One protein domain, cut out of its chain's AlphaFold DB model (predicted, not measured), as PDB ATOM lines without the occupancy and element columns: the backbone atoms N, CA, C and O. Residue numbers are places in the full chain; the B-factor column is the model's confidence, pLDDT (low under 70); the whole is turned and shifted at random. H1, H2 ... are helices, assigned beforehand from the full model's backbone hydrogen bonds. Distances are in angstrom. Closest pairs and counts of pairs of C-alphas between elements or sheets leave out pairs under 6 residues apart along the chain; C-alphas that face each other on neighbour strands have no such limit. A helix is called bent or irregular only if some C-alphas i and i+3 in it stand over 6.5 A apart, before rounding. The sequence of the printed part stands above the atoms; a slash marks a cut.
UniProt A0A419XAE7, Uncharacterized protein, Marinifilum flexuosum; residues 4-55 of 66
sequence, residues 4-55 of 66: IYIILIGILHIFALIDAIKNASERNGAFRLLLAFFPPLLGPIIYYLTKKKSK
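This is residues 4 to 55 of the 66 residues of an uncharacterized protein of Marinifilum flexuosum (UniProt A0A419XAE7). Two helices form an open V: a short helical hairpin at the closed end, where the last part of H1 packs side by side with H2a, the first arm of the bent second helix. The other arm, H2b, swings away from H1, and residues 41 to 55 stick out free. The printed part has 52 residues with two named helices, H1 then H2, and no named strand; the class is all helix. It is loose, with a radius of gyration of the C-alphas of 14.2 A, and only just flat, spanning 44 by 29 by 11 A.

H1 takes residues 4 to 22 and is 27.0 A long, from C-alpha 4 at (-52.412, 7.445, 24.134) to C-alpha 22 at (-26.758, -0.208, 27.682). H2, residues 29 to 50, was assigned as one helix by its hydrogen bonds, but it is bent: C-alphas 36 and 39 are 6.7 A apart. Its arms are H2a, residues 29 to 36, 10.6 A long, and H2b, residues 39 to 50, 15.9 A long, ending with C-alpha 50 at (-48.671, -8.269, 1.942).

H1 touches H2a with residues 13 to 21 alone; their closest C-alphas, those of Ala 20 and Leu 33, are 5.0 A apart. The two form a helical hairpin, running opposite ways at a shallow tilt of 10 degrees. H2a and H2b stand at a steep tilt of 49 degrees. H1 and H2b are apart. Each O i to N i+4 pair is within hydrogen-bond range in H1 and H2a, and 7 of 8 are in H2b.

The C-alphas of Ser 25 and Ser 54, the two farthest apart, are 44.5 A from each other. The printed part has no cut, and H1 and H2 are joined by a short link of 6 residues. Mean pLDDT of the printed part is 79.5, with residues 51 to 55 under 70.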
ATOM      1  N   ILE A   4     -52.958   8.234  23.026       86.62
ATOM      2  CA  ILE A   4     -52.412   7.445  24.134       86.62
ATOM      3  C   ILE A   4     -51.626   6.226  23.627       86.62
ATOM      4  O   ILE A   4     -50.543   5.940  24.130       86.62
ATOM      5  N   TYR A   5     -52.120   5.528  22.598       81.69
ATOM      6  CA  TYR A   5     -51.428   4.361  22.042       81.69
ATOM      7  C   TYR A   5     -50.120   4.743  21.353       81.69
ATOM      8  O   TYR A   5     -49.142   4.011  21.458       81.69
ATOM      9  N   ILE A   6     -50.087   5.888  20.668       83.69
ATOM     10  CA  ILE A   6     -48.875   6.375  19.996       83.69
ATOM     11  C   ILE A   6     -47.799   6.687  21.040       83.69
ATOM     12  O   ILE A   6     -46.651   6.278  20.879       83.69
ATOM     13  N   ILE A   7     -48.190   7.338  22.138       85.81
ATOM     14  CA  ILE A   7     -47.291   7.666  23.250       85.81
ATOM     15  C   ILE A   7     -46.754   6.388  23.908       85.81
ATOM     16  O   ILE A   7     -45.546   6.259  24.085       85.81
ATOM     17  N   LEU A   8     -47.619   5.412  24.203       84.38
ATOM     18  CA  LEU A   8     -47.214   4.129  24.791       84.38
ATOM     19  C   LEU A   8     -46.225   3.365  23.902       84.38
ATOM     20  O   LEU A   8     -45.209   2.874  24.392       84.38
ATOM     21  N   ILE A   9     -46.490   3.296  22.595       85.12
ATOM     22  CA  ILE A   9     -45.590   2.650  21.630       85.12
ATOM     23  C   ILE A   9     -44.248   3.387  21.571       85.12
ATOM     24  O   ILE A   9     -43.204   2.734  21.538       85.12
ATOM     25  N   GLY A  10     -44.265   4.723  21.585       84.19
ATOM     26  CA  GLY A  10     -43.053   5.542  21.610       84.19
ATOM     27  C   GLY A  10     -42.199   5.281  22.850       84.19
ATOM     28  O   GLY A  10     -41.005   5.018  22.723       84.19
ATOM     29  N   ILE A  11     -42.815   5.261  24.038       89.50
ATOM     30  CA  ILE A  11     -42.131   4.958  25.305       89.50
ATOM     31  C   ILE A  11     -41.505   3.559  25.266       89.50
ATOM     32  O   ILE A  11     -40.343   3.397  25.639       89.50
ATOM     33  N   LEU A  12     -42.240   2.558  24.771       86.56
ATOM     34  CA  LEU A  12     -41.752   1.181  24.682       86.56
ATOM     35  C   LEU A  12     -40.516   1.064  23.771       86.56
ATOM     36  O   LEU A  12     -39.560   0.369  24.110       86.56
ATOM     37  N   HIS A  13     -40.510   1.777  22.640       83.50
ATOM     38  CA  HIS A  13     -39.365   1.791  21.725       83.50
ATOM     39  C   HIS A  13     -38.157   2.513  22.319       83.50
ATOM     40  O   HIS A  13     -37.038   2.025  22.185       83.50
ATOM     41  N   ILE A  14     -38.369   3.640  23.005       86.31
ATOM     42  CA  ILE A  14     -37.289   4.362  23.692       86.31
ATOM     43  C   ILE A  14     -36.665   3.475  24.773       86.31
ATOM     44  O   ILE A  14     -35.443   3.396  24.867       86.31
ATOM     45  N   PHE A  15     -37.485   2.759  25.544       87.94
ATOM     46  CA  PHE A  15     -36.996   1.823  26.554       87.94
ATOM     47  C   PHE A  15     -36.151   0.699  25.937       87.94
ATOM     48  O   PHE A  15     -35.038   0.446  26.395       87.94
ATOM     49  N   ALA A  16     -36.638   0.076  24.859       82.56
ATOM     50  CA  ALA A  16     -35.902  -0.965  24.143       82.56
ATOM     51  C   ALA A  16     -34.578  -0.446  23.551       82.56
ATOM     52  O   ALA A  16     -33.573  -1.154  23.566       82.56
ATOM     53  N   LEU A  17     -34.555   0.800  23.070       84.75
ATOM     54  CA  LEU A  17     -33.348   1.444  22.558       84.75
ATOM     55  C   LEU A  17     -32.315   1.671  23.670       84.75
ATOM     56  O   LEU A  17     -31.139   1.362  23.488       84.75
ATOM     57  N   ILE A  18     -32.750   2.178  24.826       86.38
ATOM     58  CA  ILE A  18     -31.881   2.395  25.990       86.38
ATOM     59  C   ILE A  18     -31.302   1.065  26.475       86.38
ATOM     60  O   ILE A  18     -30.100   0.983  26.726       86.38
ATOM     61  N   ASP A  19     -32.124   0.018  26.570       83.00
ATOM     62  CA  ASP A  19     -31.665  -1.313  26.971       83.00
ATOM     63  C   ASP A  19     -30.662  -1.903  25.966       83.00
ATOM     64  O   ASP A  19     -29.621  -2.443  26.351       83.00
ATOM     65  N   ALA A  20     -30.915  -1.731  24.667       83.19
ATOM     66  CA  ALA A  20     -30.006  -2.183  23.622       83.19
ATOM     67  C   ALA A  20     -28.661  -1.436  23.645       83.19
ATOM     68  O   ALA A  20     -27.618  -2.072  23.502       83.19
ATOM     69  N   ILE A  21     -28.667  -0.116  23.869       84.06
ATOM     70  CA  ILE A  21     -27.443   0.694  23.998       84.06
ATOM     71  C   ILE A  21     -26.674   0.308  25.264       84.06
ATOM     72  O   ILE A  21     -25.461   0.114  25.215       84.06
ATOM     73  N   LYS A  22     -27.371   0.152  26.396       85.50
ATOM     74  CA  LYS A  22     -26.758  -0.208  27.682       85.50
ATOM     75  C   LYS A  22     -26.053  -1.564  27.626       85.50
ATOM     76  O   LYS A  22     -24.998  -1.723  28.232       85.50
ATOM     77  N   ASN A  23     -26.608  -2.509  26.870       84.50
ATOM     78  CA  ASN A  23     -26.050  -3.850  26.696       84.50
ATOM     79  C   ASN A  23     -25.262  -4.008  25.380       84.50
ATOM     80  O   ASN A  23     -24.966  -5.132  24.975       84.50
ATOM     81  N   ALA A  24     -24.918  -2.912  24.691       79.00
ATOM     82  CA  ALA A  24     -24.239  -2.957  23.393       79.00
ATOM     83  C   ALA A  24     -22.829  -3.572  23.468       79.00
ATOM     84  O   ALA A  24     -22.367  -4.162  22.494       79.00
ATOM     85  N   SER A  25     -22.167  -3.459  24.622       80.31
ATOM     86  CA  SER A  25     -20.847  -4.038  24.898       80.31
ATOM     87  C   SER A  25     -20.884  -5.532  25.242       80.31
ATOM     88  O   SER A  25     -19.833  -6.169  25.304       80.31
ATOM     89  N   GLU A  26     -22.068  -6.116  25.458       86.00
ATOM     90  CA  GLU A  26     -22.200  -7.553  25.686       86.00
ATOM     91  C   GLU A  26     -22.002  -8.342  24.385       86.00
ATOM     92  O   GLU A  26     -22.200  -7.843  23.278       86.00
ATOM     93  N   ARG A  27     -21.696  -9.639  24.512       75.31
ATOM     94  CA  ARG A  27     -21.433 -10.551  23.383       75.31
ATOM     95  C   ARG A  27     -22.547 -10.572  22.320       75.31
ATOM     96  O   ARG A  27     -22.266 -10.829  21.156       75.31
ATOM     97  N   ASN A  28     -23.787 -10.263  22.716       79.94
ATOM     98  CA  ASN A  28     -24.966 -10.184  21.842       79.94
ATOM     99  C   ASN A  28     -25.521  -8.753  21.685       79.94
ATOM    100  O   ASN A  28     -26.634  -8.581  21.180       79.94
ATOM    101  N   GLY A  29     -24.787  -7.723  22.110       74.94
ATOM    102  CA  GLY A  29     -25.247  -6.331  22.118       74.94
ATOM    103  C   GLY A  29     -25.605  -5.798  20.731       74.94
ATOM    104  O   GLY A  29     -26.659  -5.193  20.546       74.94
ATOM    105  N   ALA A  30     -24.803  -6.140  19.718       76.31
ATOM    106  CA  ALA A  30     -25.094  -5.813  18.322       76.31
ATOM    107  C   ALA A  30     -26.415  -6.439  17.831       76.31
ATOM    108  O   ALA A  30     -27.189  -5.796  17.125       76.31
ATOM    109  N   PHE A  31     -26.718  -7.675  18.243       78.62
ATOM    110  CA  PHE A  31     -27.966  -8.348  17.879       78.62
ATOM    111  C   PHE A  31     -29.180  -7.725  18.581       78.62
ATOM    112  O   PHE A  31     -30.234  -7.574  17.963       78.62
ATOM    113  N   ARG A  32     -29.028  -7.297  19.844       77.25
ATOM    114  CA  ARG A  32     -30.071  -6.557  20.578       77.25
ATOM    115  C   ARG A  32     -30.360  -5.196  19.948       77.25
ATOM    116  O   ARG A  32     -31.524  -4.833  19.819       77.25
ATOM    117  N   LEU A  33     -29.325  -4.487  19.495       77.94
ATOM    118  CA  LEU A  33     -29.478  -3.244  18.737       77.94
ATOM    119  C   LEU A  33     -30.248  -3.477  17.436       77.94
ATOM    120  O   LEU A  33     -31.246  -2.804  17.202       77.94
ATOM    121  N   LEU A  34     -29.861  -4.469  16.629       79.94
ATOM    122  CA  LEU A  34     -30.604  -4.805  15.408       79.94
ATOM    123  C   LEU A  34     -32.072  -5.128  15.734       79.94
ATOM    124  O   LEU A  34     -32.982  -4.550  15.140       79.94
ATOM    125  N   LEU A  35     -32.331  -5.965  16.738       77.06
ATOM    126  CA  LEU A  35     -33.692  -6.294  17.165       77.06
ATOM    127  C   LEU A  35     -34.492  -5.112  17.728       77.06
ATOM    128  O   LEU A  35     -35.713  -5.182  17.705       77.06
ATOM    129  N   ALA A  36     -33.867  -4.034  18.202       77.56
ATOM    130  CA  ALA A  36     -34.589  -2.833  18.627       77.56
ATOM    131  C   ALA A  36     -35.079  -1.992  17.428       77.56
ATOM    132  O   ALA A  36     -36.128  -1.354  17.505       77.56
ATOM    133  N   PHE A  37     -34.357  -2.023  16.301       75.00
ATOM    134  CA  PHE A  37     -34.679  -1.242  15.098       75.00
ATOM    135  C   PHE A  37     -35.506  -2.004  14.058       75.00
ATOM    136  O   PHE A  37     -36.329  -1.413  13.358       75.00
ATOM    137  N   PHE A  38     -35.302  -3.315  13.931       77.62
ATOM    138  CA  PHE A  38     -35.968  -4.117  12.905       77.62
ATOM    139  C   PHE A  38     -37.499  -4.189  13.067       77.62
ATOM    140  O   PHE A  38     -38.185  -3.961  12.074       77.62
ATOM    141  N   PRO A  39     -38.086  -4.460  14.249       74.62
ATOM    142  CA  PRO A  39     -39.535  -4.605  14.417       74.62
ATOM    143  C   PRO A  39     -40.378  -3.405  13.944       74.62
ATOM    144  O   PRO A  39     -41.323  -3.636  13.180       74.62
ATOM    145  N   PRO A  40     -40.063  -2.140  14.302       75.81
ATOM    146  CA  PRO A  40     -40.833  -0.989  13.823       75.81
ATOM    147  C   PRO A  40     -40.725  -0.759  12.313       75.81
ATOM    148  O   PRO A  40     -41.664  -0.231  11.721       75.81
ATOM    149  N   LEU A  41     -39.626  -1.172  11.672       75.12
ATOM    150  CA  LEU A  41     -39.450  -1.068  10.218       75.12
ATOM    151  C   LEU A  41     -40.096  -2.247   9.474       75.12
ATOM    152  O   LEU A  41     -40.740  -2.064   8.439       75.12
ATOM    153  N   LEU A  42     -39.972  -3.460  10.016       78.00
ATOM    154  CA  LEU A  42     -40.510  -4.684   9.428       78.00
ATOM    155  C   LEU A  42     -42.036  -4.670   9.373       78.00
ATOM    156  O   LEU A  42     -42.591  -5.137   8.385       78.00
ATOM    157  N   GLY A  43     -42.725  -4.126  10.380       78.00
ATOM    158  CA  GLY A  43     -44.191  -4.057  10.391       78.00
ATOM    159  C   GLY A  43     -44.771  -3.372   9.139       78.00
ATOM    160  O   GLY A  43     -45.519  -4.010   8.391       78.00
ATOM    161  N   PRO A  44     -44.403  -2.110   8.854       78.94
ATOM    162  CA  PRO A  44     -44.800  -1.397   7.640       78.94
ATOM    163  C   PRO A  44     -44.352  -2.079   6.344       78.94
ATOM    164  O   PRO A  44     -45.132  -2.128   5.393       78.94
ATOM    165  N   ILE A  45     -43.135  -2.637   6.300       82.44
ATOM    166  CA  ILE A  45     -42.609  -3.336   5.116       82.44
ATOM    167  C   ILE A  45     -43.433  -4.593   4.824       82.44
ATOM    168  O   ILE A  45     -43.907  -4.778   3.704       82.44
ATOM    169  N   ILE A  46     -43.662  -5.437   5.832       80.44
ATOM    170  CA  ILE A  46     -44.488  -6.641   5.716       80.44
ATOM    171  C   ILE A  46     -45.902  -6.244   5.309       80.44
ATOM    172  O   ILE A  46     -46.451  -6.846   4.388       80.44
ATOM    173  N   TYR A  47     -46.488  -5.221   5.935       80.69
ATOM    174  CA  TYR A  47     -47.803  -4.716   5.548       80.69
ATOM    175  C   TYR A  47     -47.820  -4.289   4.078       80.69
ATOM    176  O   TYR A  47     -48.688  -4.733   3.338       80.69
ATOM    177  N   TYR A  48     -46.843  -3.509   3.618       82.69
ATOM    178  CA  TYR A  48     -46.753  -3.064   2.228       82.69
ATOM    179  C   TYR A  48     -46.619  -4.237   1.243       82.69
ATOM    180  O   TYR A  48     -47.360  -4.304   0.259       82.69
ATOM    181  N   LEU A  49     -45.743  -5.201   1.540       82.62
ATOM    182  CA  LEU A  49     -45.529  -6.400   0.722       82.62
ATOM    183  C   LEU A  49     -46.753  -7.326   0.704       82.62
ATOM    184  O   LEU A  49     -47.036  -7.978  -0.301       82.62
ATOM    185  N   THR A  50     -47.501  -7.390   1.806       76.94
ATOM    186  CA  THR A  50     -48.671  -8.269   1.942       76.94
ATOM    187  C   THR A  50     -49.989  -7.601   1.555       76.94
ATOM    188  O   THR A  50     -50.942  -8.314   1.250       76.94
ATOM    189  N   LYS A  51     -50.048  -6.262   1.468       69.94
ATOM    190  CA  LYS A  51     -51.258  -5.473   1.162       69.94
ATOM    191  C   LYS A  51     -51.933  -5.872  -0.152       69.94
ATOM    192  O   LYS A  51     -53.146  -5.734  -0.271       69.94
ATOM    193  N   LYS A  52     -51.172  -6.371  -1.134       61.91
ATOM    194  CA  LYS A  52     -51.709  -6.826  -2.430       61.91
ATOM    195  C   LYS A  52     -52.330  -8.228  -2.397       61.91
ATOM    196  O   LYS A  52     -53.062  -8.565  -3.321       61.91
ATOM    197  N   LYS A  53     -52.076  -9.043  -1.369       60.53
ATOM    198  CA  LYS A  53     -52.702 -10.368  -1.255       60.53
ATOM    199  C   LYS A  53     -54.111 -10.191  -0.707       60.53
ATOM    200  O   LYS A  53     -54.291  -9.693   0.405       60.53
ATOM    201  N   SER A  54     -55.126 -10.594  -1.471       61.25
ATOM    202  CA  SER A  54     -56.499 -10.566  -0.960       61.25
ATOM    203  C   SER A  54     -56.578 -11.412   0.321       61.25
ATOM    204  O   SER A  54     -55.942 -12.468   0.413       61.25
ATOM    205  N   LYS A  55     -57.375 -10.993   1.319       61.97
ATOM    206  CA  LYS A  55     -57.600 -11.782   2.553       61.97
ATOM    207  C   LYS A  55     -57.958 -13.246   2.245       61.97
ATOM    208  O   LYS A  55     -57.597 -14.143   2.999       61.97
TER     209      LYS A  55